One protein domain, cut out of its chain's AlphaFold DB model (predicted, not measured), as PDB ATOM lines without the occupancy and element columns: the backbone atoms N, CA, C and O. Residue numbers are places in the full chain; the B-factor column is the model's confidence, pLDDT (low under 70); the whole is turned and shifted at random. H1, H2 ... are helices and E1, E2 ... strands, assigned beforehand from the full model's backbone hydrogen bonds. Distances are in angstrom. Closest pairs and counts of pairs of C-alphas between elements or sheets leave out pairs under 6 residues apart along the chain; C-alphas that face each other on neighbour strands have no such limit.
ATOM      1  N   SER A 420      17.235  90.907   7.158       60.84
ATOM      2  CA  SER A 420      16.377  91.346   8.272       60.84
ATOM      3  C   SER A 420      15.540  92.587   7.968       60.84
ATOM      4  O   SER A 420      14.537  92.835   8.626       60.84
ATOM      5  N   LEU A 421      15.915  93.368   6.952       63.97
ATOM      6  CA  LEU A 421      15.206  94.596   6.593       63.97
ATOM      7  C   LEU A 421      13.756  94.301   6.164       63.97
ATOM      8  O   LEU A 421      12.869  95.121   6.384       63.97
ATOM      9  N   ILE A 422      13.491  93.126   5.578       67.88
ATOM     10  CA  ILE A 422      12.115  92.697   5.290       67.88
ATOM     11  C   ILE A 422      11.364  92.366   6.574       67.88
ATOM     12  O   ILE A 422      10.253  92.863   6.747       67.88
ATOM     13  N   ASP A 423      11.963  91.585   7.470       69.81
ATOM     14  CA  ASP A 423      11.328  91.204   8.733       69.81
ATOM     15  C   ASP A 423      10.979  92.433   9.571       69.81
ATOM     16  O   ASP A 423       9.901  92.507  10.156       69.81
ATOM     17  N   ASP A 424      11.847  93.443   9.572       72.62
ATOM     18  CA  ASP A 424      11.616  94.686  10.301       72.62
ATOM     19  C   ASP A 424      10.507  95.538   9.664       72.62
ATOM     20  O   ASP A 424       9.662  96.067  10.384       72.62
ATOM     21  N   ILE A 425      10.416  95.608   8.329       75.25
ATOM     22  CA  ILE A 425       9.287  96.275   7.654       75.25
ATOM     23  C   ILE A 425       7.966  95.535   7.930       75.25
ATOM     24  O   ILE A 425       6.942  96.175   8.181       75.25
ATOM     25  N   LEU A 426       7.982  94.199   7.910       74.12
ATOM     26  CA  LEU A 426       6.804  93.361   8.154       74.12
ATOM     27  C   LEU A 426       6.320  93.421   9.611       74.12
ATOM     28  O   LEU A 426       5.120  93.296   9.848       74.12
ATOM     29  N   LYS A 427       7.211  93.663  10.584       74.81
ATOM     30  CA  LYS A 427       6.826  93.936  11.984       74.81
ATOM     31  C   LYS A 427       6.082  95.264  12.138       74.81
ATOM     32  O   LYS A 427       5.227  95.380  13.010       74.81
ATOM     33  N   ILE A 428       6.418  96.267  11.325       73.12
ATOM     34  CA  ILE A 428       5.870  97.628  11.447       73.12
ATOM     35  C   ILE A 428       4.466  97.727  10.842       73.12
ATOM     36  O   ILE A 428       3.627  98.473  11.345       73.12
ATOM     37  N   SER A 429       4.186  97.010   9.750       77.50
ATOM     38  CA  SER A 429       2.885  97.096   9.086       77.50
ATOM     39  C   SER A 429       2.485  95.797   8.399       77.50
ATOM     40  O   SER A 429       3.297  95.137   7.763       77.50
ATOM     41  N   ASN A 430       1.188  95.489   8.455       76.81
ATOM     42  CA  ASN A 430       0.538  94.418   7.699       76.81
ATOM     43  C   ASN A 430      -0.209  94.937   6.450       76.81
ATOM     44  O   ASN A 430      -0.909  94.173   5.786       76.81
ATOM     45  N   ASN A 431      -0.089  96.233   6.132       81.19
ATOM     46  CA  ASN A 431      -0.754  96.856   4.993       81.19
ATOM     47  C   ASN A 431       0.154  96.831   3.754       81.19
ATOM     48  O   ASN A 431       1.207  97.470   3.728       81.19
ATOM     49  N   TYR A 432      -0.294  96.145   2.698       82.75
ATOM     50  CA  TYR A 432       0.449  95.988   1.444       82.75
ATOM     51  C   TYR A 432       0.887  97.328   0.820       82.75
ATOM     52  O   TYR A 432       2.060  97.500   0.483       82.75
ATOM     53  N   LYS A 433      -0.015  98.320   0.732       83.56
ATOM     54  CA  LYS A 433       0.303  99.642   0.161       83.56
ATOM     55  C   LYS A 433       1.360 100.372   0.988       83.56
ATOM     56  O   LYS A 433       2.237 101.023   0.421       83.56
ATOM     57  N   THR A 434       1.288 100.275   2.314       85.25
ATOM     58  CA  THR A 434       2.261 100.904   3.217       85.25
ATOM     59  C   THR A 434       3.642 100.280   3.058       85.25
ATOM     60  O   THR A 434       4.613 101.012   2.889       85.25
ATOM     61  N   ILE A 435       3.733  98.950   3.024       86.00
ATOM     62  CA  ILE A 435       5.000  98.215   2.874       86.00
ATOM     63  C   ILE A 435       5.722  98.613   1.578       86.00
ATOM     64  O   ILE A 435       6.909  98.951   1.604       86.00
ATOM     65  N   ILE A 436       5.002  98.642   0.450       86.88
ATOM     66  CA  ILE A 436       5.579  99.037  -0.844       86.88
ATOM     67  C   ILE A 436       6.051 100.492  -0.807       86.88
ATOM     68  O   ILE A 436       7.160 100.791  -1.250       86.88
ATOM     69  N   ARG A 437       5.249 101.402  -0.239       87.88
ATOM     70  CA  ARG A 437       5.617 102.823  -0.123       87.88
ATOM     71  C   ARG A 437       6.851 103.029   0.745       87.88
ATOM     72  O   ARG A 437       7.731 103.783   0.345       87.88
ATOM     73  N   VAL A 438       6.956 102.343   1.885       88.00
ATOM     74  CA  VAL A 438       8.140 102.406   2.758       88.00
ATOM     75  C   VAL A 438       9.385 101.987   1.983       88.00
ATOM     76  O   VAL A 438      10.359 102.738   1.938       88.00
ATOM     77  N   ARG A 439       9.343 100.844   1.287       86.94
ATOM     78  CA  ARG A 439      10.474 100.399   0.460       86.94
ATOM     79  C   ARG A 439      10.799 101.399  -0.657       86.94
ATOM     80  O   ARG A 439      11.972 101.662  -0.914       86.94
ATOM     81  N   CYS A 440       9.783 101.987  -1.283       87.38
ATOM     82  CA  CYS A 440       9.946 103.009  -2.314       87.38
ATOM     83  C   CYS A 440      10.659 104.266  -1.778       87.38
ATOM     84  O   CYS A 440      11.591 104.765  -2.410       87.38
ATOM     85  N   TYR A 441      10.285 104.750  -0.591       87.69
ATOM     86  CA  TYR A 441      10.958 105.884   0.049       87.69
ATOM     87  C   TYR A 441      12.390 105.559   0.468       87.69
ATOM     88  O   TYR A 441      13.262 106.411   0.315       87.69
ATOM     89  N   VAL A 442      12.669 104.328   0.908       86.12
ATOM     90  CA  VAL A 442      14.047 103.874   1.163       86.12
ATOM     91  C   VAL A 442      14.887 103.947  -0.118       86.12
ATOM     92  O   VAL A 442      16.011 104.443  -0.087       86.12
ATOM     93  N   PHE A 443      14.346 103.533  -1.267       86.31
ATOM     94  CA  PHE A 443      15.048 103.675  -2.546       86.31
ATOM     95  C   PHE A 443      15.272 105.130  -2.956       86.31
ATOM     96  O   PHE A 443      16.372 105.459  -3.400       86.31
ATOM     97  N   ARG A 444      14.287 106.011  -2.761       86.69
ATOM     98  CA  ARG A 444      14.458 107.450  -3.017       86.69
ATOM     99  C   ARG A 444      15.490 108.090  -2.107       86.69
ATOM    100  O   ARG A 444      16.296 108.884  -2.574       86.69
ATOM    101  N   PHE A 445      15.498 107.719  -0.832       87.12
ATOM    102  CA  PHE A 445      16.509 108.169   0.113       87.12
ATOM    103  C   PHE A 445      17.906 107.784  -0.384       87.12
ATOM    104  O   PHE A 445      18.752 108.653  -0.558       87.12
ATOM    105  N   ILE A 446      18.119 106.511  -0.732       84.12
ATOM    106  CA  ILE A 446      19.399 106.038  -1.285       84.12
ATOM    107  C   ILE A 446      19.762 106.785  -2.579       84.12
ATOM    108  O   ILE A 446      20.923 107.139  -2.773       84.12
ATOM    109  N   HIS A 447      18.792 107.037  -3.460       84.56
ATOM    110  CA  HIS A 447      19.010 107.779  -4.702       84.56
ATOM    111  C   HIS A 447      19.441 109.233  -4.444       84.56
ATOM    112  O   HIS A 447      20.437 109.669  -5.014       84.56
ATOM    113  N   ASN A 448      18.752 109.945  -3.549       87.62
ATOM    114  CA  ASN A 448      19.019 111.350  -3.223       87.62
ATOM    115  C   ASN A 448      20.355 111.557  -2.490       87.62
ATOM    116  O   ASN A 448      20.875 112.668  -2.477       87.62
ATOM    117  N   PHE A 449      20.908 110.508  -1.874       82.19
ATOM    118  CA  PHE A 449      22.262 110.526  -1.310       82.19
ATOM    119  C   PHE A 449      23.357 110.315  -2.360       82.19
ATOM    120  O   PHE A 449      24.488 110.741  -2.150       82.19
ATOM    121  N   LYS A 450      23.046 109.621  -3.460       78.56
ATOM    122  CA  LYS A 450      24.029 109.254  -4.490       78.56
ATOM    123  C   LYS A 450      24.056 110.209  -5.680       78.56
ATOM    124  O   LYS A 450      25.045 110.214  -6.401       78.56
ATOM    125  N   ASN A 451      22.992 110.981  -5.896       78.06
ATOM    126  CA  ASN A 451      22.841 111.857  -7.056       78.06
ATOM    127  C   ASN A 451      22.561 113.302  -6.628       78.06
ATOM    128  O   ASN A 451      21.942 113.546  -5.594       78.06
ATOM    129  N   ILE A 452      23.015 114.250  -7.451       68.44
ATOM    130  CA  ILE A 452      22.813 115.691  -7.241       68.44
ATOM    131  C   ILE A 452      21.342 116.066  -7.490       68.44
ATOM    132  O   ILE A 452      20.767 116.861  -6.746       68.44
ATOM    133  N   GLU A 453      20.709 115.450  -8.493       81.44
ATOM    134  CA  GLU A 453      19.280 115.606  -8.763       81.44
ATOM    135  C   GLU A 453      18.445 114.821  -7.747       81.44
ATOM    136  O   GLU A 453      18.582 113.603  -7.602       81.44
ATOM    137  N   ARG A 454      17.569 115.526  -7.024       81.06
ATOM    138  CA  ARG A 454      16.745 114.939  -5.962       81.06
ATOM    139  C   ARG A 454      15.333 114.645  -6.450       81.06
ATOM    140  O   ARG A 454      14.651 115.517  -6.980       81.06
ATOM    141  N   LEU A 455      14.850 113.442  -6.156       80.31
ATOM    142  CA  LEU A 455      13.464 113.041  -6.384       80.31
ATOM    143  C   LEU A 455      12.600 113.452  -5.184       80.31
ATOM    144  O   LEU A 455      12.667 112.829  -4.118       80.31
ATOM    145  N   THR A 456      11.791 114.500  -5.354       78.56
ATOM    146  CA  THR A 456      10.918 115.070  -4.303       78.56
ATOM    147  C   THR A 456       9.423 115.063  -4.650       78.56
ATOM    148  O   THR A 456       8.601 115.359  -3.788       78.56
ATOM    149  N   SER A 457       9.051 114.692  -5.879       81.75
ATOM    150  CA  SER A 457       7.663 114.671  -6.372       81.75
ATOM    151  C   SER A 457       6.848 113.472  -5.852       81.75
ATOM    152  O   SER A 457       7.336 112.670  -5.059       81.75
ATOM    153  N   HIS A 458       5.586 113.309  -6.268       82.62
ATOM    154  CA  HIS A 458       4.764 112.144  -5.896       82.62
ATOM    155  C   HIS A 458       5.364 110.813  -6.391       82.62
ATOM    156  O   HIS A 458       6.122 110.793  -7.359       82.62
ATOM    157  N   LEU A 459       5.057 109.698  -5.713       85.62
ATOM    158  CA  LEU A 459       5.539 108.363  -6.106       85.62
ATOM    159  C   LEU A 459       4.929 107.948  -7.448       85.62
ATOM    160  O   LEU A 459       3.706 107.947  -7.596       85.62
ATOM    161  N   ILE A 460       5.773 107.563  -8.403       85.00
ATOM    162  CA  ILE A 460       5.344 107.127  -9.737       85.00
ATOM    163  C   ILE A 460       5.127 105.607  -9.734       85.00
ATOM    164  O   ILE A 460       5.807 104.867  -9.022       85.00
ATOM    165  N   ILE A 461       4.210 105.114 -10.576       80.62
ATOM    166  CA  ILE A 461       3.870 103.683 -10.711       80.62
ATOM    167  C   ILE A 461       5.121 102.811 -10.906       80.62
ATOM    168  O   ILE A 461       5.256 101.780 -10.250       80.62
ATOM    169  N   LYS A 462       6.078 103.252 -11.734       81.81
ATOM    170  CA  LYS A 462       7.337 102.526 -11.974       81.81
ATOM    171  C   LYS A 462       8.174 102.338 -10.702       81.81
ATOM    172  O   LYS A 462       8.822 101.307 -10.542       81.81
ATOM    173  N   GLU A 463       8.166 103.310  -9.788       83.75
ATOM    174  CA  GLU A 463       8.902 103.209  -8.520       83.75
ATOM    175  C   GLU A 463       8.228 102.224  -7.560       83.75
ATOM    176  O   GLU A 463       8.910 101.441  -6.897       83.75
ATOM    177  N   LEU A 464       6.891 102.211  -7.541       83.75
ATOM    178  CA  LEU A 464       6.103 101.251  -6.767       83.75
ATOM    179  C   LEU A 464       6.307  99.818  -7.280       83.75
ATOM    180  O   LEU A 464       6.575  98.928  -6.478       83.75
ATOM    181  N   GLN A 465       6.278  99.610  -8.601       81.88
ATOM    182  CA  GLN A 465       6.553  98.308  -9.226       81.88
ATOM    183  C   GLN A 465       7.975  97.821  -8.926       81.88
ATOM    184  O   GLN A 465       8.182  96.663  -8.573       81.88
ATOM    185  N   ARG A 466       8.972  98.713  -8.995       84.44
ATOM    186  CA  ARG A 466      10.355  98.379  -8.629       84.44
ATOM    187  C   ARG A 466      10.471  97.959  -7.163       84.44
ATOM    188  O   ARG A 466      11.201  97.017  -6.854       84.44
ATOM    189  N   ALA A 467       9.788  98.663  -6.261       86.19
ATOM    190  CA  ALA A 467       9.774  98.332  -4.841       86.19
ATOM    191  C   ALA A 467       9.101  96.975  -4.574       86.19
ATOM    192  O   ALA A 467       9.638  96.183  -3.801       86.19
ATOM    193  N   GLU A 468       7.981  96.687  -5.241       86.12
ATOM    194  CA  GLU A 468       7.282  95.400  -5.160       86.12
ATOM    195  C   GLU A 468       8.156  94.243  -5.657       86.12
ATOM    196  O   GLU A 468       8.402  93.294  -4.909       86.12
ATOM    197  N   ASN A 469       8.698  94.354  -6.873       84.38
ATOM    198  CA  ASN A 469       9.550  93.330  -7.480       84.38
ATOM    199  C   ASN A 469      10.759  93.008  -6.599       84.38
ATOM    200  O   ASN A 469      11.102  91.845  -6.406       84.38
ATOM    201  N   TYR A 470      11.373  94.027  -6.001       85.94
ATOM    202  CA  TYR A 470      12.506  93.825  -5.106       85.94
ATOM    203  C   TYR A 470      12.129  93.076  -3.819       85.94
ATOM    204  O   TYR A 470      12.885  92.224  -3.355       85.94
ATOM    205  N   LEU A 471      10.962  93.365  -3.232       84.75
ATOM    206  CA  LEU A 471      10.484  92.631  -2.058       84.75
ATOM    207  C   LEU A 471      10.205  91.161  -2.396       84.75
ATOM    208  O   LEU A 471      10.607  90.282  -1.639       84.75
ATOM    209  N   VAL A 472       9.594  90.894  -3.554       82.81
ATOM    210  CA  VAL A 472       9.375  89.531  -4.066       82.81
ATOM    211  C   VAL A 472      10.703  88.798  -4.261       82.81
ATOM    212  O   VAL A 472      10.864  87.681  -3.772       82.81
ATOM    213  N   GLN A 473      11.678  89.433  -4.915       83.69
ATOM    214  CA  GLN A 473      13.002  88.850  -5.145       83.69
ATOM    215  C   GLN A 473      13.707  88.481  -3.849       83.69
ATOM    216  O   GLN A 473      14.333  87.430  -3.776       83.69
ATOM    217  N   LEU A 474      13.625  89.332  -2.829       82.94
ATOM    218  CA  LEU A 474      14.241  89.055  -1.538       82.94
ATOM    219  C   LEU A 474      13.586  87.864  -0.831       82.94
ATOM    220  O   LEU A 474      14.300  87.025  -0.291       82.94
ATOM    221  N   VAL A 475      12.253  87.744  -0.879       80.56
ATOM    222  CA  VAL A 475      11.553  86.567  -0.338       80.56
ATOM    223  C   VAL A 475      11.958  85.299  -1.089       80.56
ATOM    224  O   VAL A 475      12.264  84.283  -0.469       80.56
ATOM    225  N   GLN A 476      12.037  85.361  -2.420       82.19
ATOM    226  CA  GLN A 476      12.495  84.236  -3.239       82.19
ATOM    227  C   GLN A 476      13.967  83.885  -2.977       82.19
ATOM    228  O   GLN A 476      14.314  82.712  -2.945       82.19
ATOM    229  N   GLN A 477      14.833  84.872  -2.746       80.56
ATOM    230  CA  GLN A 477      16.238  84.646  -2.390       80.56
ATOM    231  C   GLN A 477      16.412  84.078  -0.979       80.56
ATOM    232  O   GLN A 477      17.412  83.414  -0.734       80.56
ATOM    233  N   GLY A 478      15.477  84.339  -0.061       78.00
ATOM    234  CA  GLY A 478      15.474  83.744   1.275       78.00
ATOM    235  C   GLY A 478      15.032  82.281   1.264       78.00
ATOM    236  O   GLY A 478      15.729  81.427   1.800       78.00
ATOM    237  N   GLU A 479      13.898  81.988   0.623       75.88
ATOM    238  CA  GLU A 479      13.235  80.674   0.706       75.88
ATOM    239  C   GLU A 479      13.575  79.716  -0.452       75.88
ATOM    240  O   GLU A 479      13.495  78.502  -0.285       75.88
ATOM    241  N   PHE A 480      13.972  80.240  -1.619       77.12
ATOM    242  CA  PHE A 480      14.335  79.477  -2.828       77.12
ATOM    243  C   PHE A 480      15.774  79.788  -3.288       77.12
ATOM    244  O   PHE A 480      16.066  79.906  -4.483       77.12
ATOM    245  N   ALA A 481      16.681  79.999  -2.329       77.88
ATOM    246  CA  ALA A 481      18.042  80.478  -2.577       77.88
ATOM    247  C   ALA A 481      18.836  79.582  -3.546       77.88
ATOM    248  O   ALA A 481      19.532  80.084  -4.433       77.88
ATOM    249  N   GLU A 482      18.736  78.257  -3.386       74.62
ATOM    250  CA  GLU A 482      19.454  77.278  -4.213       74.62
ATOM    251  C   GLU A 482      18.882  77.210  -5.631       74.62
ATOM    252  O   GLU A 482      19.633  77.173  -6.609       74.62
ATOM    253  N   GLU A 483      17.558  77.259  -5.761       76.88
ATOM    254  CA  GLU A 483      16.850  77.254  -7.036       76.88
ATOM    255  C   GLU A 483      17.168  78.503  -7.855       76.88
ATOM    256  O   GLU A 483      17.532  78.394  -9.027       76.88
ATOM    257  N   VAL A 484      17.104  79.685  -7.234       77.94
ATOM    258  CA  VAL A 484      17.444  80.956  -7.887       77.94
ATOM    259  C   VAL A 484      18.922  80.971  -8.288       77.94
ATOM    260  O   VAL A 484      19.257  81.427  -9.381       77.94
ATOM    261  N   LYS A 485      19.824  80.444  -7.449       80.56
ATOM    262  CA  LYS A 485      21.262  80.380  -7.754       80.56
ATOM    263  C   LYS A 485      21.575  79.460  -8.935       80.56
ATOM    264  O   LYS A 485      22.447  79.801  -9.732       80.56
ATOM    265  N   ASN A 486      20.887  78.325  -9.052       77.19
ATOM    266  CA  ASN A 486      21.086  77.378 -10.150       77.19
ATOM    267  C   ASN A 486      20.459  77.875 -11.458       77.19
ATOM    268  O   ASN A 486      21.114  77.819 -12.496       77.19
ATOM    269  N   LEU A 487      19.258  78.458 -11.399       77.75
ATOM    270  CA  LEU A 487      18.599  79.040 -12.573       77.75
ATOM    271  C   LEU A 487      19.341  80.266 -13.123       77.75
ATOM    272  O   LEU A 487      19.355  80.468 -14.328       77.75
ATOM    273  N   ARG A 488      20.029  81.049 -12.278       78.94
ATOM    274  CA  ARG A 488      20.933  82.125 -12.737       78.94
ATOM    275  C   ARG A 488      22.158  81.623 -13.510       78.94
ATOM    276  O   ARG A 488      22.834  82.429 -14.136       78.94
ATOM    277  N   LYS A 489      22.487  80.333 -13.407       78.19
ATOM    278  CA  LYS A 489      23.607  79.680 -14.103       78.19
ATOM    279  C   LYS A 489      23.130  78.781 -15.253       78.19
ATOM    280  O   LYS A 489      23.869  77.881 -15.642       78.19
ATOM    281  N   ASP A 490      21.892  78.964 -15.718       69.19
ATOM    282  CA  ASP A 490      21.225  78.131 -16.731       69.19
ATOM    283  C   ASP A 490      21.197  76.624 -16.400       69.19
ATOM    284  O   ASP A 490      21.055  75.770 -17.276       69.19
ATOM    285  N   ALA A 491      21.310  76.273 -15.114       70.31
ATOM    286  CA  ALA A 491      21.245  74.899 -14.634       70.31
ATOM    287  C   ALA A 491      19.815  74.527 -14.207       70.31
ATOM    288  O   ALA A 491      19.018  75.371 -13.791       70.31
ATOM    289  N   THR A 492      19.480  73.237 -14.264       66.75
ATOM    290  CA  THR A 492      18.153  72.741 -13.868       66.75
ATOM    291  C   THR A 492      17.926  72.852 -12.359       66.75
ATOM    292  O   THR A 492      18.842  72.623 -11.567       66.75
ATOM    293  N   VAL A 493      16.681  73.121 -11.957       70.00
ATOM    294  CA  VAL A 493      16.254  73.149 -10.547       70.00
ATOM    295  C   VAL A 493      16.613  71.822  -9.836       70.00
ATOM    296  O   VAL A 493      16.388  70.755 -10.419       70.00
ATOM    297  N   PRO A 494      17.140  71.850  -8.590       66.62
ATOM    298  CA  PRO A 494      17.510  70.650  -7.838       66.62
ATOM    299  C   PRO A 494      16.407  69.587  -7.763       66.62
ATOM    300  O   PRO A 494      15.222  69.891  -7.616       66.62
ATOM    301  N   SER A 495      16.801  68.311  -7.811       58.91
ATOM    302  CA  SER A 495      15.887  67.157  -7.813       58.91
ATOM    303  C   SER A 495      14.944  67.069  -6.615       58.91
ATOM    304  O   SER A 495      13.855  66.519  -6.743       58.91
ATOM    305  N   ASN A 496      15.384  67.606  -5.484       62.75
ATOM    306  CA  ASN A 496      14.729  67.634  -4.180       62.75
ATOM    307  C   ASN A 496      13.927  68.928  -3.924       62.75
ATOM    308  O   ASN A 496      13.339  69.075  -2.855       62.75
ATOM    309  N   SER A 497      13.904  69.866  -4.874       64.31
ATOM    310  CA  SER A 497      13.234  71.156  -4.709       64.31
ATOM    311  C   SER A 497      11.709  71.050  -4.824       64.31
ATOM    312  O   SER A 497      11.173  70.369  -5.705       64.31
ATOM    313  N   LYS A 498      11.001  71.834  -3.997       63.09
ATOM    314  CA  LYS A 498       9.535  72.010  -4.043       63.09
ATOM    315  C   LYS A 498       9.044  72.533  -5.399       63.09
ATOM    316  O   LYS A 498       7.886  72.333  -5.757       63.09
ATOM    317  N   VAL A 499       9.928  73.191  -6.149       65.00
ATOM    318  CA  VAL A 499       9.599  73.940  -7.364       65.00
ATOM    319  C   VAL A 499       9.932  73.167  -8.653       65.00
ATOM    320  O   VAL A 499       9.586  73.606  -9.747       65.00
ATOM    321  N   LYS A 500      10.535  71.969  -8.558       65.75
ATOM    322  CA  LYS A 500      10.903  71.146  -9.729       65.75
ATOM    323  C   LYS A 500       9.699  70.731 -10.582       65.75
ATOM    324  O   LYS A 500       9.786  70.700 -11.805       65.75
ATOM    325  N   SER A 501       8.565  70.435  -9.948       62.88
ATOM    326  CA  SER A 501       7.334  70.023 -10.646       62.88
ATOM    327  C   SER A 501       6.659  71.154 -11.438       62.88
ATOM    328  O   SER A 501       5.787  70.889 -12.261       62.88
ATOM    329  N   LEU A 502       7.080  72.398 -11.201       66.12
ATOM    330  CA  LEU A 502       6.463  73.620 -11.712       66.12
ATOM    331  C   LEU A 502       7.207  74.230 -12.910       66.12
ATOM    332  O   LEU A 502       6.811  75.284 -13.409       66.12
ATOM    333  N   ASN A 503       8.284  73.570 -13.354       72.12
ATOM    334  CA  ASN A 503       9.119  73.981 -14.481       72.12
ATOM    335  C   ASN A 503       9.496  75.475 -14.433       72.12
ATOM    336  O   ASN A 503       9.317  76.212 -15.403       72.12
ATOM    337  N   CYS A 504       9.928  75.940 -13.262       77.62
ATOM    338  CA  CYS A 504      10.153  77.358 -13.022       77.62
ATOM    339  C   CYS A 504      11.359  77.917 -13.769       77.62
ATOM    340  O   CYS A 504      12.362  77.234 -13.962       77.62
ATOM    341  N   PHE A 505      11.258  79.193 -14.127       79.12
ATOM    342  CA  PHE A 505      12.315  79.959 -14.778       79.12
ATOM    343  C   PHE A 505      12.398  81.363 -14.169       79.12
ATOM    344  O   PHE A 505      11.476  81.800 -13.474       79.12
ATOM    345  N   LEU A 506      13.515  82.052 -14.398       81.38
ATOM    346  CA  LEU A 506      13.682  83.453 -14.016       81.38
ATOM    347  C   LEU A 506      13.285  84.348 -15.190       81.38
ATOM    348  O   LEU A 506      13.712  84.104 -16.316       81.38
ATOM    349  N   ASP A 507      12.470  85.366 -14.929       79.88
ATOM    350  CA  ASP A 507      12.176  86.394 -15.930       79.88
ATOM    351  C   ASP A 507      13.336  87.390 -16.104       79.88
ATOM    352  O   ASP A 507      14.332  87.347 -15.380       79.88
ATOM    353  N   GLU A 508      13.194  88.326 -17.048       78.50
ATOM    354  CA  GLU A 508      14.186  89.381 -17.320       78.50
ATOM    355  C   GLU A 508      14.484  90.262 -16.098       78.50
ATOM    356  O   GLU A 508      15.567  90.834 -15.977       78.50
ATOM    357  N   SER A 509      13.532  90.364 -15.168       73.31
ATOM    358  CA  SER A 509      13.710  91.110 -13.926       73.31
ATOM    359  C   SER A 509      14.394  90.284 -12.834       73.31
ATOM    360  O   SER A 509      14.776  90.845 -11.813       73.31
ATOM    361  N   GLY A 510      14.604  88.981 -13.036       78.50
ATOM    362  CA  GLY A 510      15.202  88.062 -12.070       78.50
ATOM    363  C   GLY A 510      14.219  87.518 -11.030       78.50
ATOM    364  O   GLY A 510      14.658  87.106  -9.954       78.50
ATOM    365  N   ILE A 511      12.913  87.540 -11.319       81.94
ATOM    366  CA  ILE A 511      11.845  86.964 -10.490       81.94
ATOM    367  C   ILE A 511      11.570  85.523 -10.930       81.94
ATOM    368  O   ILE A 511      11.459  85.231 -12.120       81.94
ATOM    369  N   LEU A 512      11.414  84.619  -9.960       79.69
ATOM    370  CA  LEU A 512      11.053  83.222 -10.195       79.69
ATOM    371  C   LEU A 512       9.569  83.093 -10.564       79.69
ATOM    372  O   LEU A 512       8.688  83.460  -9.777       79.69
ATOM    373  N   ARG A 513       9.296  82.538 -11.748       78.31
ATOM    374  CA  ARG A 513       7.950  82.368 -12.309       78.31
ATOM    375  C   ARG A 513       7.645  80.925 -12.691       78.31
ATOM    376  O   ARG A 513       8.537  80.112 -12.931       78.31
ATOM    377  N   PHE A 514       6.355  80.608 -12.737       79.31
ATOM    378  CA  PHE A 514       5.821  79.303 -13.113       79.31
ATOM    379  C   PHE A 514       5.879  79.072 -14.634       79.31
ATOM    380  O   PHE A 514       5.388  79.880 -15.428       79.31
ATOM    381  N   GLY A 515       6.440  77.935 -15.057       69.56
ATOM    382  CA  GLY A 515       6.546  77.552 -16.467       69.56
ATOM    383  C   GLY A 515       5.398  76.653 -16.922       69.56
ATOM    384  O   GLY A 515       5.561  75.438 -17.035       69.56
ATOM    385  N   GLY A 516       4.241  77.249 -17.217       66.44
ATOM    386  CA  GLY A 516       3.036  76.530 -17.647       66.44
ATOM    387  C   GLY A 516       2.947  76.193 -19.143       66.44
ATOM    388  O   GLY A 516       3.780  76.593 -19.957       66.44
ATOM    389  N   ARG A 517       1.875  75.471 -19.511       59.75
ATOM    390  CA  ARG A 517       1.506  75.117 -20.902       59.75
ATOM    391  C   ARG A 517       0.725  76.221 -21.636       59.75
ATOM    392  O   ARG A 517       0.465  76.086 -22.824       59.75
ATOM    393  N   LEU A 518       0.413  77.330 -20.960       62.78
ATOM    394  CA  LEU A 518      -0.317  78.494 -21.492       62.78
ATOM    395  C   LEU A 518       0.544  79.398 -22.403       62.78
ATOM    396  O   LEU A 518       0.232  80.564 -22.623       62.78
ATOM    397  N   LYS A 519       1.646  78.876 -22.957       59.31
ATOM    398  CA  LYS A 519       2.591  79.656 -23.776       59.31
ATOM    399  C   LYS A 519       1.952  80.219 -25.055       59.31
ATOM    400  O   LYS A 519       2.373  81.273 -25.518       59.31
ATOM    401  N   TYR A 520       0.918  79.553 -25.577       60.41
ATOM    402  CA  TYR A 520       0.259  79.887 -26.849       60.41
ATOM    403  C   TYR A 520      -1.062  80.671 -26.712       60.41
ATOM    404  O   TYR A 520      -1.733  80.886 -27.712       60.41
ATOM    405  N   THR A 521      -1.468  81.082 -25.504       66.38
ATOM    406  CA  THR A 521      -2.695  81.885 -25.298       66.38
ATOM    407  C   THR A 521      -2.407  83.386 -25.347       66.38
ATOM    408  O   THR A 521      -1.330  83.785 -24.914       66.38
ATOM    409  N   ASP A 522      -3.366  84.227 -25.744       68.25
ATOM    410  CA  ASP A 522      -3.239  85.706 -25.804       68.25
ATOM    411  C   ASP A 522      -3.317  86.422 -24.435       68.25
ATOM    412  O   ASP A 522      -3.647  87.602 -24.343       68.25
ATOM    413  N   LEU A 523      -3.025  85.711 -23.345       70.50
ATOM    414  CA  LEU A 523      -3.025  86.262 -21.986       70.50
ATOM    415  C   LEU A 523      -1.797  87.153 -21.727       70.50
ATOM    416  O   LEU A 523      -0.791  87.070 -22.432       70.50
ATOM    417  N   SER A 524      -1.850  87.991 -20.694       69.56
ATOM    418  CA  SER A 524      -0.695  88.797 -20.275       69.56
ATOM    419  C   SER A 524       0.455  87.926 -19.741       69.56
ATOM    420  O   SER A 524       0.255  86.777 -19.342       69.56
ATOM    421  N   LEU A 525       1.684  88.460 -19.721       67.12
ATOM    422  CA  LEU A 525       2.865  87.735 -19.223       67.12
ATOM    423  C   LEU A 525       2.674  87.218 -17.792       67.12
ATOM    424  O   LEU A 525       3.049  86.084 -17.499       67.12
ATOM    425  N   ASP A 526       2.055  88.019 -16.927       66.81
ATOM    426  CA  ASP A 526       1.796  87.635 -15.544       66.81
ATOM    427  C   ASP A 526       0.724  86.546 -15.409       66.81
ATOM    428  O   ASP A 526       0.797  85.732 -14.490       66.81
ATOM    429  N   GLU A 527      -0.229  86.478 -16.341       65.25
ATOM    430  CA  GLU A 527      -1.244  85.419 -16.407       65.25
ATOM    431  C   GLU A 527      -0.679  84.113 -16.989       65.25
ATOM    432  O   GLU A 527      -1.024  83.027 -16.522       65.25
ATOM    433  N   LYS A 528       0.220  84.192 -17.980       68.31
ATOM    434  CA  LYS A 528       0.899  83.007 -18.543       68.31
ATOM    435  C   LYS A 528       1.913  82.414 -17.569       68.31
ATOM    436  O   LYS A 528       2.069  81.191 -17.494       68.31
ATOM    437  N   HIS A 529       2.617  83.290 -16.855       74.00
ATOM    438  CA  HIS A 529       3.740  82.949 -15.993       74.00
ATOM    439  C   HIS A 529       3.599  83.607 -14.613       74.00
ATOM    440  O   HIS A 529       4.305  84.574 -14.310       74.00
ATOM    441  N   PRO A 530       2.716  83.069 -13.751       76.12
ATOM    442  CA  PRO A 530       2.547  83.550 -12.385       76.12
ATOM    443  C   PRO A 530       3.850  83.572 -11.577       76.12
ATOM    444  O   PRO A 530       4.706  82.695 -11.727       76.12
ATOM    445  N   ILE A 531       3.976  84.541 -10.672       80.75
ATOM    446  CA  ILE A 531       5.102  84.657  -9.738       80.75
ATOM    447  C   ILE A 531       4.995  83.567  -8.667       80.75
ATOM    448  O   ILE A 531       3.935  83.348  -8.082       80.75
ATOM    449  N   VAL A 532       6.104  82.896  -8.364       78.62
ATOM    450  CA  VAL A 532       6.135  81.844  -7.338       78.62
ATOM    451  C   VAL A 532       6.473  82.439  -5.976       78.62
ATOM    452  O   VAL A 532       7.514  83.079  -5.821       78.62
ATOM    453  N   LEU A 533       5.627  82.202  -4.972       79.06
ATOM    454  CA  LEU A 533       5.851  82.655  -3.597       79.06
ATOM    455  C   LEU A 533       5.702  81.506  -2.577       79.06
ATOM    456  O   LEU A 533       4.902  80.588  -2.775       79.06
ATOM    457  N   PRO A 534       6.455  81.546  -1.464       77.56
ATOM    458  CA  PRO A 534       6.340  80.570  -0.377       77.56
ATOM    459  C   PRO A 534       5.046  80.781   0.427       77.56
ATOM    460  O   PRO A 534       4.681  81.916   0.727       77.56
ATOM    461  N   ASP A 535       4.369  79.698   0.816       66.44
ATOM    462  CA  ASP A 535       3.068  79.711   1.509       66.44
ATOM    463  C   ASP A 535       3.065  80.340   2.897       66.44
ATOM    464  O   ASP A 535       2.118  81.040   3.254       66.44
ATOM    465  N   LYS A 536       4.110  80.093   3.685       71.50
ATOM    466  CA  LYS A 536       4.165  80.503   5.095       71.50
ATOM    467  C   LYS A 536       4.818  81.866   5.312       71.50
ATOM    468  O   LYS A 536       4.847  82.344   6.443       71.50
ATOM    469  N   HIS A 537       5.325  82.514   4.262       77.50
ATOM    470  CA  HIS A 537       6.006  83.793   4.426       77.50
ATOM    471  C   HIS A 537       4.995  84.934   4.668       77.50
ATOM    472  O   HIS A 537       4.035  85.068   3.899       77.50
ATOM    473  N   PRO A 538       5.199  85.814   5.671       79.88
ATOM    474  CA  PRO A 538       4.219  86.846   6.020       79.88
ATOM    475  C   PRO A 538       3.895  87.802   4.865       79.88
ATOM    476  O   PRO A 538       2.738  88.173   4.677       79.88
ATOM    477  N   LEU A 539       4.894  88.151   4.041       80.88
ATOM    478  CA  LEU A 539       4.668  88.964   2.839       80.88
ATOM    479  C   LEU A 539       3.706  88.283   1.852       80.88
ATOM    480  O   LEU A 539       2.834  88.959   1.315       80.88
ATOM    481  N   THR A 540       3.807  86.964   1.647       78.25
ATOM    482  CA  THR A 540       2.902  86.219   0.756       78.25
ATOM    483  C   THR A 540       1.465  86.302   1.253       78.25
ATOM    484  O   THR A 540       0.558  86.577   0.473       78.25
ATOM    485  N   LEU A 541       1.254  86.142   2.563       78.94
ATOM    486  CA  LEU A 541      -0.072  86.249   3.175       78.94
ATOM    487  C   LEU A 541      -0.654  87.662   3.036       78.94
ATOM    488  O   LEU A 541      -1.848  87.812   2.779       78.94
ATOM    489  N   ILE A 542       0.173  88.701   3.175       79.50
ATOM    490  CA  ILE A 542      -0.247  90.098   2.996       79.50
ATOM    491  C   ILE A 542      -0.624  90.373   1.535       79.50
ATOM    492  O   ILE A 542      -1.664  90.982   1.287       79.50
ATOM    493  N   ILE A 543       0.177  89.895   0.574       78.81
ATOM    494  CA  ILE A 543      -0.116  90.012  -0.864       78.81
ATOM    495  C   ILE A 543      -1.427  89.291  -1.199       78.81
ATOM    496  O   ILE A 543      -2.295  89.876  -1.845       78.81
ATOM    497  N   ALA A 544      -1.603  88.059  -0.713       72.56
ATOM    498  CA  ALA A 544      -2.805  87.262  -0.950       72.56
ATOM    499  C   ALA A 544      -4.065  87.942  -0.388       72.56
ATOM    500  O   ALA A 544      -5.061  88.077  -1.093       72.56
ATOM    501  N   ARG A 545      -4.009  88.445   0.854       73.88
ATOM    502  CA  ARG A 545      -5.118  89.194   1.474       73.88
ATOM    503  C   ARG A 545      -5.448  90.474   0.714       73.88
ATOM    504  O   ARG A 545      -6.619  90.781   0.522       73.88
ATOM    505  N   TRP A 546      -4.428  91.218   0.283       73.94
ATOM    506  CA  TRP A 546      -4.611  92.448  -0.484       73.94
ATOM    507  C   TRP A 546      -5.286  92.191  -1.837       73.94
ATOM    508  O   TRP A 546      -6.206  92.916  -2.203       73.94
ATOM    509  N   ARG A 547      -4.865  91.145  -2.557       69.06
ATOM    510  CA  ARG A 547      -5.460  90.742  -3.841       69.06
ATOM    511  C   ARG A 547      -6.904  90.269  -3.675       69.06
ATOM    512  O   ARG A 547      -7.767  90.772  -4.384       69.06
ATOM    513  N   ALA A 548      -7.172  89.422  -2.680       65.38
ATOM    514  CA  ALA A 548      -8.529  88.977  -2.361       65.38
ATOM    515  C   ALA A 548      -9.461  90.158  -2.031       65.38
ATOM    516  O   ALA A 548     -10.596  90.204  -2.499       65.38
ATOM    517  N   TRP A 549      -8.973  91.147  -1.270       69.00
ATOM    518  CA  TRP A 549      -9.716  92.380  -1.002       69.00
ATOM    519  C   TRP A 549     -10.004  93.171  -2.286       69.00
ATOM    520  O   TRP A 549     -11.124  93.637  -2.477       69.00
ATOM    521  N   LEU A 550      -9.021  93.289  -3.186       61.53
ATOM    522  CA  LEU A 550      -9.174  94.013  -4.449       61.53
ATOM    523  C   LEU A 550     -10.232  93.355  -5.355       61.53
ATOM    524  O   LEU A 550     -11.087  94.052  -5.898       61.53
ATOM    525  N   GLU A 551     -10.218  92.025  -5.462       57.00
ATOM    526  CA  GLU A 551     -11.190  91.237  -6.240       57.00
ATOM    527  C   GLU A 551     -12.613  91.335  -5.659       57.00
ATOM    528  O   GLU A 551     -13.571  91.571  -6.396       57.00
ATOM    529  N   CYS A 552     -12.754  91.282  -4.326       55.69
ATOM    530  CA  CYS A 552     -14.041  91.470  -3.643       55.69
ATOM    531  C   CYS A 552     -14.624  92.884  -3.817       55.69
ATOM    532  O   CYS A 552     -15.841  93.055  -3.828       55.69
ATOM    533  N   CYS A 553     -13.779  93.911  -3.935       48.44
ATOM    534  CA  CYS A 553     -14.225  95.290  -4.148       48.44
ATOM    535  C   CYS A 553     -14.544  95.611  -5.619       48.44
ATOM    536  O   CYS A 553     -15.179  96.630  -5.883       48.44
ATOM    537  N   THR A 554     -14.107  94.776  -6.567       46.03
ATOM    538  CA  THR A 554     -14.248  95.008  -8.019       46.03
ATOM    539  C   THR A 554     -15.252  94.075  -8.697       46.03
ATOM    540  O   THR A 554     -15.719  94.384  -9.792       46.03
ATOM    541  N   SER A 580      -2.805  68.125  -5.325       25.58
ATOM    542  CA  SER A 580      -3.519  69.406  -5.406       25.58
ATOM    543  C   SER A 580      -2.506  70.557  -5.431       25.58
ATOM    544  O   SER A 580      -1.905  70.888  -4.412       25.58
ATOM    545  N   VAL A 581      -2.287  71.141  -6.612       30.00
ATOM    546  CA  VAL A 581      -1.721  72.490  -6.787       30.00
ATOM    547  C   VAL A 581      -2.924  73.426  -6.856       30.00
ATOM    548  O   VAL A 581      -3.816  73.187  -7.667       30.00
ATOM    549  N   ILE A 582      -2.980  74.452  -6.008       31.48
ATOM    550  CA  ILE A 582      -4.067  75.439  -6.047       31.48
ATOM    551  C   ILE A 582      -3.797  76.375  -7.231       31.48
ATOM    552  O   ILE A 582      -2.956  77.268  -7.153       31.48
ATOM    553  N   LEU A 583      -4.475  76.119  -8.348       33.53
ATOM    554  CA  LEU A 583      -4.599  77.044  -9.472       33.53
ATOM    555  C   LEU A 583      -5.812  77.938  -9.206       33.53
ATOM    556  O   LEU A 583      -6.924  77.438  -9.058       33.53
ATOM    557  N   PHE A 584      -5.605  79.253  -9.147       30.42
ATOM    558  CA  PHE A 584      -6.706  80.210  -9.223       30.42
ATOM    559  C   PHE A 584      -7.174  80.259 -10.680       30.42
ATOM    560  O   PHE A 584      -6.529  80.876 -11.528       30.42
ATOM    561  N   GLU A 585      -8.251  79.540 -10.990       26.58
ATOM    562  CA  GLU A 585      -8.849  79.532 -12.322       26.58
ATOM    563  C   GLU A 585      -9.872  80.672 -12.427       26.58
ATOM    564  O   GLU A 585     -10.846  80.741 -11.677       26.58
ATOM    565  N   ARG A 586      -9.626  81.611 -13.343       32.41
ATOM    566  CA  ARG A 586     -10.504  82.751 -13.614       32.41
ATOM    567  C   ARG A 586     -11.644  82.308 -14.533       32.41
ATOM    568  O   ARG A 586     -11.400  81.966 -15.688       32.41
ATOM    569  N   ILE A 587     -12.892  82.403 -14.075       28.59
ATOM    570  CA  ILE A 587     -14.047  82.432 -14.984       28.59
ATOM    571  C   ILE A 587     -14.177  83.869 -15.513       28.59
ATOM    572  O   ILE A 587     -14.199  84.834 -14.753       28.59
ATOM    573  N   LYS A 588     -14.150  83.997 -16.844       31.33
ATOM    574  CA  LYS A 588     -14.001  85.233 -17.634       31.33
ATOM    575  C   LYS A 588     -14.832  86.430 -17.140       31.33
ATOM    576  O   LYS A 588     -16.053  86.404 -17.217       31.33
ATOM    577  N   SER A 589     -14.165  87.541 -16.829       33.53
ATOM    578  CA  SER A 589     -14.217  88.819 -17.580       33.53
ATOM    579  C   SER A 589     -13.434  89.917 -16.833       33.53
ATOM    580  O   SER A 589     -13.170  89.762 -15.645       33.53
ATOM    581  N   THR A 590     -13.078  90.991 -17.554       31.59
ATOM    582  CA  THR A 590     -12.515  92.310 -17.151       31.59
ATOM    583  C   THR A 590     -10.999  92.570 -17.270       31.59
ATOM    584  O   THR A 590     -10.145  91.693 -17.225       31.59
ATOM    585  N   THR A 591     -10.678  93.829 -17.558       34.25
ATOM    586  CA  THR A 591      -9.523  94.313 -18.326       34.25
ATOM    587  C   THR A 591      -8.538  95.118 -17.469       34.25
ATOM    588  O   THR A 591      -8.420  96.326 -17.649       34.25
ATOM    589  N   GLU A 592      -7.807  94.468 -16.559       37.09
ATOM    590  CA  GLU A 592      -6.619  95.045 -15.902       37.09
ATOM    591  C   GLU A 592      -5.533  93.962 -15.717       37.09
ATOM    592  O   GLU A 592      -5.868  92.840 -15.326       37.09
ATOM    593  N   PRO A 593      -4.239  94.246 -15.984       35.53
ATOM    594  CA  PRO A 593      -3.164  93.284 -15.764       35.53
ATOM    595  C   PRO A 593      -2.878  93.160 -14.261       35.53
ATOM    596  O   PRO A 593      -2.275  94.032 -13.633       35.53
ATOM    597  N   ALA A 594      -3.339  92.064 -13.668       44.47
ATOM    598  CA  ALA A 594      -3.058  91.693 -12.293       44.47
ATOM    599  C   ALA A 594      -1.944  90.635 -12.253       44.47
ATOM    600  O   ALA A 594      -2.073  89.586 -12.875       44.47
ATOM    601  N   ASN A 595      -0.875  90.877 -11.482       45.94
ATOM    602  CA  ASN A 595       0.150  89.856 -11.242       45.94
ATOM    603  C   ASN A 595      -0.480  88.624 -10.569       45.94
ATOM    604  O   ASN A 595      -0.940  88.729  -9.429       45.94
ATOM    605  N   LEU A 596      -0.495  87.476 -11.256       50.44
ATOM    606  CA  LEU A 596      -0.915  86.199 -10.675       50.44
ATOM    607  C   LEU A 596       0.222  85.595  -9.840       50.44
ATOM    608  O   LEU A 596       1.390  85.650 -10.232       50.44
ATOM    609  N   PHE A 597      -0.122  84.968  -8.713       47.59
ATOM    610  CA  PHE A 597       0.835  84.306  -7.822       47.59
ATOM    611  C   PHE A 597       0.472  82.832  -7.606       47.59
ATOM    612  O   PHE A 597      -0.702  82.488  -7.486       47.59
ATOM    613  N   VAL A 598       1.483  81.967  -7.502       50.69
ATOM    614  CA  VAL A 598       1.338  80.554  -7.110       50.69
ATOM    615  C   VAL A 598       1.898  80.375  -5.701       50.69
ATOM    616  O   VAL A 598       3.061  80.697  -5.451       50.69
ATOM    617  N   ILE A 599       1.067  79.854  -4.791       48.44
ATOM    618  CA  ILE A 599       1.393  79.628  -3.377       48.44
ATOM    619  C   ILE A 599       1.640  78.130  -3.135       48.44
ATOM    620  O   ILE A 599       0.802  77.299  -3.486       48.44
ATOM    621  N   LEU A 600       2.774  77.771  -2.524       44.19
ATOM    622  CA  LEU A 600       3.194  76.369  -2.352       44.19
ATOM    623  C   LEU A 600       3.023  75.853  -0.925       44.19
ATOM    624  O   LEU A 600       3.890  76.113  -0.100       44.19
ATOM    625  N   SER A 601       1.966  75.077  -0.648       38.75
ATOM    626  CA  SER A 601       1.736  74.515   0.690       38.75
ATOM    627  C   SER A 601       2.442  73.185   0.963       38.75
ATOM    628  O   SER A 601       2.521  72.315   0.095       38.75
TER     629      SER A 601
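AT A GLANCE: This is residues 420 to 554 and 580 to 601 of the 605 residues of an uncharacterized protein of Araneus ventricosus (UniProt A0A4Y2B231). A small ribbon of two parallel strands, E1 and E2, has H3 packed beside E1 and residues 539 to 547 of H6 near both strands, while the first part of H3 crosses H2. Residues 548 to 553 of H6 stick out, and two long stretches, 488 to 524 and 580 to 596, have no named element. The 157 printed residues hold, in order, H1 H2 H3 H4 H5 E1 H6 E2, mostly helix. The whole is compact, with a radius of gyration of the C-alphas of 16.8 A and spans of 48 by 39 by 30 A.

IN THESE COORDINATES: E1 is residues 531 to 534 and E2 is 597 to 600, ending at C-alpha 600 (3.194, 76.369, -2.352). H3, 461 to 479, is 27.3 A long; H6, 538 to 554, 24.6 A; H2, 432 to 450, 27.7 A. H1, 420 to 428, begins at C-alpha 420 (16.377, 91.346, 8.272). H4 is 481 to 487 and H5 is 525 to 528.

HOW THE PARTS SIT: E1 and E2 are parallel at 32 degrees, with N 598 and O 531 2.9 A apart, within hydrogen-bond range. The closest C-alphas of H3 and E1, Gln 476 and Leu 533, are 6.8 A apart; those of H6 and E1, Thr 540 and Leu 533, 6.4 A. H3 touches H2 with residues 463 to 468 alone, about perpendicular at 78 degrees; the C-alphas of Ala 467 and Cys 440 are closest, 5.3 A. H2 only just touches H1, with 3 pairs of C-alphas within 8 A, closest Ile 435 and Ile 425, 6.7 A. H4 is close to H3 but not clearly touching, with C-alphas 484 and 477 6.7 A apart. H5 and H6 are apart. Every O i to N i+4 pair is within hydrogen-bond range in H1, H2, H3, H4 and H6; H5 is too short for one.

THE WHOLE: The C-alphas of Ile 452 and Ser 580 are farthest apart, 53.3 A. Residues 555 to 579 are not printed, and C-alphas 554 and 580 are 27.9 A apart across this cut. The link from H4 to H5 is long. The mean pLDDT of the printed part is 70.2; residues 547 to 554 and 580 to 601 are among those under 70.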